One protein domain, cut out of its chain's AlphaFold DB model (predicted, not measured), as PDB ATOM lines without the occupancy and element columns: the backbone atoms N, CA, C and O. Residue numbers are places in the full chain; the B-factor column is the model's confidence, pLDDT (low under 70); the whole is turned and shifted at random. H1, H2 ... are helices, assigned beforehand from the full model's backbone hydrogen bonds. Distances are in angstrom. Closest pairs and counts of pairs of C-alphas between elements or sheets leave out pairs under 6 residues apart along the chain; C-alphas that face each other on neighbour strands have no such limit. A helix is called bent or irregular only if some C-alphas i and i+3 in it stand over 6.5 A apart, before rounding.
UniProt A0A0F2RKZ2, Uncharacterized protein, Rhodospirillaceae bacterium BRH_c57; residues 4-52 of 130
ATOM      1  N   ALA A   4     -82.720  -9.945   8.418       94.25
ATOM      2  CA  ALA A   4     -82.311  -8.575   8.121       94.25
ATOM      3  C   ALA A   4     -83.522  -7.645   7.952       94.25
ATOM      4  O   ALA A   4     -83.540  -6.571   8.547       94.25
ATOM      5  N   LEU A   5     -84.556  -8.082   7.222       95.62
ATOM      6  CA  LEU A   5     -85.802  -7.327   7.081       95.62
ATOM      7  C   LEU A   5     -86.514  -7.152   8.426       95.62
ATOM      8  O   LEU A   5     -86.967  -6.060   8.740       95.62
ATOM      9  N   THR A   6     -86.564  -8.198   9.252       96.25
ATOM     10  CA  THR A   6     -87.183  -8.115  10.587       96.25
ATOM     11  C   THR A   6     -86.497  -7.045  11.443       96.25
ATOM     12  O   THR A   6     -87.166  -6.207  12.042       96.25
ATOM     13  N   LYS A   7     -85.158  -7.016  11.453       96.12
ATOM     14  CA  LYS A   7     -84.381  -5.978  12.150       96.12
ATOM     15  C   LYS A   7     -84.589  -4.588  11.548       96.12
ATOM     16  O   LYS A   7     -84.763  -3.630  12.291       96.12
ATOM     17  N   ALA A   8     -84.624  -4.476  10.221       95.88
ATOM     18  CA  ALA A   8     -84.884  -3.212   9.537       95.88
ATOM     19  C   ALA A   8     -86.266  -2.632   9.885       95.88
ATOM     20  O   ALA A   8     -86.381  -1.432  10.120       95.88
ATOM     21  N   LEU A   9     -87.298  -3.477   9.983       95.44
ATOM     22  CA  LEU A   9     -88.642  -3.069  10.404       95.44
ATOM     23  C   LEU A   9     -88.681  -2.607  11.870       95.44
ATOM     24  O   LEU A   9     -89.399  -1.669  12.182       95.44
ATOM     25  N   LEU A  10     -87.874  -3.189  12.760       95.19
ATOM     26  CA  LEU A  10     -87.754  -2.683  14.134       95.19
ATOM     27  C   LEU A  10     -87.088  -1.298  14.184       95.19
ATOM     28  O   LEU A  10     -87.483  -0.447  14.975       95.19
ATOM     29  N   LEU A  11     -86.094  -1.047  13.326       94.75
ATOM     30  CA  LEU A  11     -85.460   0.274  13.225       94.75
ATOM     31  C   LEU A  11     -86.392   1.318  12.620       94.75
ATOM     32  O   LEU A  11     -86.347   2.485  13.013       94.75
ATOM     33  N   LEU A  12     -87.264   0.893  11.704       93.06
ATOM     34  CA  LEU A  12     -88.310   1.732  11.139       93.06
ATOM     35  C   LEU A  12     -89.161   2.369  12.236       93.06
ATOM     36  O   LEU A  12     -89.432   3.559  12.138       93.06
ATOM     37  N   ASP A  13     -89.552   1.623  13.270       86.56
ATOM     38  CA  ASP A  13     -90.415   2.131  14.344       86.56
ATOM     39  C   ASP A  13     -89.766   3.280  15.133       86.56
ATOM     40  O   ASP A  13     -90.458   4.218  15.542       86.56
ATOM     41  N   GLY A  14     -88.438   3.247  15.286       86.94
ATOM     42  CA  GLY A  14     -87.660   4.268  15.993       86.94
ATOM     43  C   GLY A  14     -87.244   5.473  15.142       86.94
ATOM     44  O   GLY A  14     -87.011   6.546  15.693       86.94
ATOM     45  N   ALA A  15     -87.168   5.334  13.816       89.88
ATOM     46  CA  ALA A  15     -86.728   6.416  12.935       89.88
ATOM     47  C   ALA A  15     -87.800   7.513  12.789       89.88
ATOM     48  O   ALA A  15     -88.980   7.217  12.585       89.88
ATOM     49  N   GLY A  16     -87.413   8.787  12.858       85.62
ATOM     50  CA  GLY A  16     -88.277   9.932  12.559       85.62
ATOM     51  C   GLY A  16     -88.275  10.301  11.074       85.62
ATOM     52  O   GLY A  16     -89.305  10.720  10.546       85.62
ATOM     53  N   THR A  17     -87.148  10.084  10.390       88.25
ATOM     54  CA  THR A  17     -86.958  10.378   8.959       88.25
ATOM     55  C   THR A  17     -86.392   9.182   8.184       88.25
ATOM     56  O   THR A  17     -85.773   8.283   8.756       88.25
ATOM     57  N   TRP A  18     -86.550   9.175   6.854       88.69
ATOM     58  CA  TRP A  18     -85.942   8.145   5.999       88.69
ATOM     59  C   TRP A  18     -84.408   8.162   6.081       88.69
ATOM     60  O   TRP A  18     -83.758   7.118   6.043       88.69
ATOM     61  N   HIS A  19     -83.816   9.349   6.240       89.69
ATOM     62  CA  HIS A  19     -82.371   9.506   6.392       89.69
ATOM     63  C   HIS A  19     -81.865   8.869   7.692       89.69
ATOM     64  O   HIS A  19     -80.844   8.181   7.672       89.69
ATOM     65  N   GLU A  20     -82.587   9.049   8.802       91.25
ATOM     66  CA  GLU A  20     -82.285   8.390  10.080       91.25
ATOM     67  C   GLU A  20     -82.409   6.869   9.989       91.25
ATOM     68  O   GLU A  20     -81.543   6.151  10.493       91.25
ATOM     69  N   LEU A  21     -83.443   6.369   9.303       93.56
ATOM     70  CA  LEU A  21     -83.579   4.939   9.041       93.56
ATOM     71  C   LEU A  21     -82.375   4.418   8.256       93.56
ATOM     72  O   LEU A  21     -81.733   3.471   8.696       93.56
ATOM     73  N   ARG A  22     -82.039   5.045   7.121       92.12
ATOM     74  CA  ARG A  22     -80.920   4.612   6.273       92.12
ATOM     75  C   ARG A  22     -79.607   4.597   7.049       92.12
ATOM     76  O   ARG A  22     -78.889   3.606   7.010       92.12
ATOM     77  N   ARG A  23     -79.353   5.649   7.831       93.56
ATOM     78  CA  ARG A  23     -78.197   5.712   8.727       93.56
ATOM     79  C   ARG A  23     -78.179   4.538   9.713       93.56
ATOM     80  O   ARG A  23     -77.140   3.913   9.875       93.56
ATOM     81  N   SER A  24     -79.318   4.202  10.318       95.25
ATOM     82  CA  SER A  24     -79.425   3.077  11.260       95.25
ATOM     83  C   SER A  24     -79.195   1.718  10.585       95.25
ATOM     84  O   SER A  24     -78.600   0.822  11.184       95.25
ATOM     85  N   LEU A  25     -79.647   1.549   9.335       95.31
ATOM     86  CA  LEU A  25     -79.383   0.344   8.541       95.31
ATOM     87  C   LEU A  25     -77.891   0.193   8.232       95.31
ATOM     88  O   LEU A  25     -77.361  -0.915   8.330       95.31
ATOM     89  N   ASP A  26     -77.225   1.293   7.885       94.50
ATOM     90  CA  ASP A  26     -75.796   1.310   7.570       94.50
ATOM     91  C   ASP A  26     -74.946   1.050   8.824       94.50
ATOM     92  O   ASP A  26     -74.060   0.195   8.791       94.50
ATOM     93  N   GLU A  27     -75.265   1.693   9.954       95.69
ATOM     94  CA  GLU A  27     -74.596   1.477  11.249       95.69
ATOM     95  C   GLU A  27     -74.682   0.013  11.722       95.69
ATOM     96  O   GLU A  27     -73.765  -0.488  12.370       95.69
ATOM     97  N   GLN A  28     -75.753  -0.704  11.361       95.25
ATOM     98  CA  GLN A  28     -75.944  -2.123  11.690       95.25
ATOM     99  C   GLN A  28     -75.554  -3.089  10.566       95.25
ATOM    100  O   GLN A  28     -75.771  -4.299  10.686       95.25
ATOM    101  N   VAL A  29     -74.977  -2.580   9.471       95.69
ATOM    102  CA  VAL A  29     -74.546  -3.377   8.311       95.69
ATOM    103  C   VAL A  29     -75.700  -4.232   7.750       95.69
ATOM    104  O   VAL A  29     -75.528  -5.377   7.325       95.69
ATOM    105  N   LEU A  30     -76.920  -3.685   7.774       94.25
ATOM    106  CA  LEU A  30     -78.128  -4.350   7.281       94.25
ATOM    107  C   LEU A  30     -78.344  -4.110   5.787       94.25
ATOM    108  O   LEU A  30     -78.792  -5.025   5.103       94.25
ATOM    109  N   THR A  31     -77.970  -2.937   5.265       91.62
ATOM    110  CA  THR A  31     -78.096  -2.560   3.844       91.62
ATOM    111  C   THR A  31     -77.643  -3.655   2.860       91.62
ATOM    112  O   THR A  31     -78.456  -4.064   2.034       91.62
ATOM    113  N   PRO A  32     -76.423  -4.228   2.952       93.62
ATOM    114  CA  PRO A  32     -75.980  -5.278   2.024       93.62
ATOM    115  C   PRO A  32     -76.668  -6.640   2.231       93.62
ATOM    116  O   PRO A  32     -76.485  -7.550   1.427       93.62
ATOM    117  N   ARG A  33     -77.428  -6.812   3.319       94.69
ATOM    118  CA  ARG A  33     -78.136  -8.057   3.667       94.69
ATOM    119  C   ARG A  33     -79.604  -8.039   3.246       94.69
ATOM    120  O   ARG A  33     -80.267  -9.071   3.344       94.69
ATOM    121  N   LEU A  34     -80.117  -6.883   2.834       92.94
ATOM    122  CA  LEU A  34     -81.481  -6.718   2.356       92.94
ATOM    123  C   LEU A  34     -81.525  -7.007   0.854       92.94
ATOM    124  O   LEU A  34     -80.814  -6.393   0.060       92.94
ATOM    125  N   SER A  35     -82.382  -7.947   0.461       93.25
ATOM    126  CA  SER A  35     -82.686  -8.166  -0.954       93.25
ATOM    127  C   SER A  35     -83.499  -6.999  -1.528       93.25
ATOM    128  O   SER A  35     -84.095  -6.219  -0.786       93.25
ATOM    129  N   ALA A  36     -83.609  -6.905  -2.856       89.81
ATOM    130  CA  ALA A  36     -84.487  -5.917  -3.494       89.81
ATOM    131  C   ALA A  36     -85.951  -6.037  -3.017       89.81
ATOM    132  O   ALA A  36     -86.619  -5.030  -2.798       89.81
ATOM    133  N   ALA A  37     -86.432  -7.266  -2.789       90.81
ATOM    134  CA  ALA A  37     -87.767  -7.515  -2.251       90.81
ATOM    135  C   ALA A  37     -87.907  -7.059  -0.786       90.81
ATOM    136  O   ALA A  37     -88.947  -6.518  -0.402       90.81
ATOM    137  N   ASP A  38     -86.858  -7.229   0.027       93.81
ATOM    138  CA  ASP A  38     -86.849  -6.730   1.404       93.81
ATOM    139  C   ASP A  38     -86.850  -5.195   1.434       93.81
ATOM    140  O   ASP A  38     -87.606  -4.598   2.199       93.81
ATOM    141  N   PHE A  39     -86.069  -4.550   0.562       90.62
ATOM    142  CA  PHE A  39     -86.086  -3.094   0.404       90.62
ATOM    143  C   PHE A  39     -87.456  -2.575  -0.021       90.62
ATOM    144  O   PHE A  39     -87.933  -1.596   0.550       90.62
ATOM    145  N   GLN A  40     -88.108  -3.245  -0.974       89.69
ATOM    146  CA  GLN A  40     -89.455  -2.871  -1.392       89.69
ATOM    147  C   GLN A  40     -90.442  -2.983  -0.223       89.69
ATOM    148  O   GLN A  40     -91.193  -2.047   0.039       89.69
ATOM    149  N   THR A  41     -90.360  -4.071   0.548       92.06
ATOM    150  CA  THR A  41     -91.193  -4.277   1.744       92.06
ATOM    151  C   THR A  41     -90.964  -3.186   2.795       92.06
ATOM    152  O   THR A  41     -91.920  -2.670   3.375       92.06
ATOM    153  N   LEU A  42     -89.706  -2.808   3.040       92.38
ATOM    154  CA  LEU A  42     -89.352  -1.754   3.990       92.38
ATOM    155  C   LEU A  42     -89.864  -0.379   3.540       92.38
ATOM    156  O   LEU A  42     -90.371   0.389   4.356       92.38
ATOM    157  N   LEU A  43     -89.758  -0.077   2.246       90.56
ATOM    158  CA  LEU A  43     -90.245   1.173   1.674       90.56
ATOM    159  C   LEU A  43     -91.777   1.259   1.737       90.56
ATOM    160  O   LEU A  43     -92.323   2.298   2.106       90.56
ATOM    161  N   ASP A  44     -92.479   0.160   1.459       90.75
ATOM    162  CA  ASP A  44     -93.936   0.102   1.601       90.75
ATOM    163  C   ASP A  44     -94.360   0.294   3.063       90.75
ATOM    164  O   ASP A  44     -95.313   1.023   3.345       90.75
ATOM    165  N   ALA A  45     -93.623  -0.294   4.012       93.25
ATOM    166  CA  ALA A  45     -93.848  -0.080   5.440       93.25
ATOM    167  C   ALA A  45     -93.608   1.386   5.853       93.25
ATOM    168  O   ALA A  45     -94.405   1.945   6.611       93.25
ATOM    169  N   TRP A  46     -92.568   2.035   5.318       92.88
ATOM    170  CA  TRP A  46     -92.322   3.464   5.524       92.88
ATOM    171  C   TRP A  46     -93.498   4.316   5.040       92.88
ATOM    172  O   TRP A  46     -94.041   5.099   5.819       92.88
ATOM    173  N   HIS A  47     -93.950   4.131   3.796       93.44
ATOM    174  CA  HIS A  47     -95.068   4.909   3.253       93.44
ATOM    175  C   HIS A  47     -96.380   4.658   4.003       93.44
ATOM    176  O   HIS A  47     -97.118   5.607   4.260       93.44
ATOM    177  N   LYS A  48     -96.654   3.417   4.426       93.44
ATOM    178  CA  LYS A  48     -97.806   3.101   5.290       93.44
ATOM    179  C   LYS A  48     -97.763   3.872   6.600       93.44
ATOM    180  O   LYS A  48     -98.772   4.428   7.027       93.44
ATOM    181  N   ARG A  49     -96.591   3.936   7.232       93.88
ATOM    182  CA  ARG A  49     -96.403   4.692   8.471       93.88
ATOM    183  C   ARG A  49     -96.577   6.192   8.251       93.88
ATOM    184  O   ARG A  49     -97.220   6.834   9.075       93.88
ATOM    185  N   GLN A  50     -96.041   6.745   7.163       93.38
ATOM    186  CA  GLN A  50     -96.235   8.159   6.825       93.38
ATOM    187  C   GLN A  50     -97.718   8.479   6.605       93.38
ATOM    188  O   GLN A  50     -98.232   9.399   7.238       93.38
ATOM    189  N   ALA A  51     -98.435   7.660   5.827       95.56
ATOM    190  CA  ALA A  51     -99.876   7.809   5.621       95.56
ATOM    191  C   ALA A  51    -100.655   7.780   6.949       95.56
ATOM    192  O   ALA A  51    -101.489   8.647   7.207       95.56
ATOM    193  N   ALA A  52    -100.331   6.835   7.837       95.06
ATOM    194  CA  ALA A  52    -100.998   6.688   9.129       95.06
ATOM    195  C   ALA A  52    -100.774   7.867  10.097       95.06
ATOM    196  O   ALA A  52    -101.538   8.014  11.051       95.06
TER     197      ALA A  52
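This is residues 4 to 52 of the 130 residues of an uncharacterized protein of Rhodospirillaceae bacterium BRH_c57 (UniProt A0A0F2RKZ2). Three helices make a small, closely set group in which H2 and H3 spread as the two legs of a V and H1 packs over the space between them, from beside Asp 38 of H3 at its first turns to beside Leu 21 of H2 at its last. The wide side of the V is spanned by the link of residues 28 to 35, and the legs come nearest to each other at Trp 18 and Trp 46. The printed part has 49 residues with three named helices, in the order H1, H2, H3, and no named strand; the class is all helix, as the named elements hold helix residues alone. The whole is compact, with a radius of gyration of the C-alphas of 9.8 A, and its C-alphas span 28 by 20 by 15 A.

H1 is residues 4 to 14 and is 16.0 A from first to last C-alpha; it begins at C-alpha 4, at (-82.311, -8.575, 8.121). H2 is residues 18 to 27, 14.2 A long in the same sense, with C-alpha 18 at (-85.942, 8.145, 5.999). H3, residues 36 to 52, is the longest helix with 17 residues and 24.3 A, and it ends at C-alpha 52, at (-100.998, 6.688, 9.129). No helix is bent or irregular.

H1 and H3 touch, and their closest C-alphas are those of Leu 5 and Asp 38, 5.8 A apart. Their lines stand at a shallow tilt of 21 degrees, and they run the same way. H1 and H2 touch, with the C-alphas of Leu 12 and Leu 21 the closest at 6.1 A. They run opposite ways at a steep tilt of 49 degrees. H2 and H3 are close but not clearly touching: their closest C-alphas, those of Trp 18 and Trp 46, are 7.9 A apart. They run opposite ways at a steep tilt of 40 degrees, with centres 14.0 A apart. In H2 and H3 every O i to N i+4 pair is within hydrogen-bond range, and in H1 6 of 7 are.

The two C-alphas farthest apart are those of Pro 32, in the link between H2 and H3, and Ala 52, at 28.6 A. The first and last printed C-alphas, of Ala 4 and Ala 52, are 24.1 A apart. The printed part has no cut. The link from H1 to H2 has 3 residues and is tight; the link from H2 to H3 has 8 residues and is short. The mean pLDDT of the printed part is 92.8, and no printed residue is under 70.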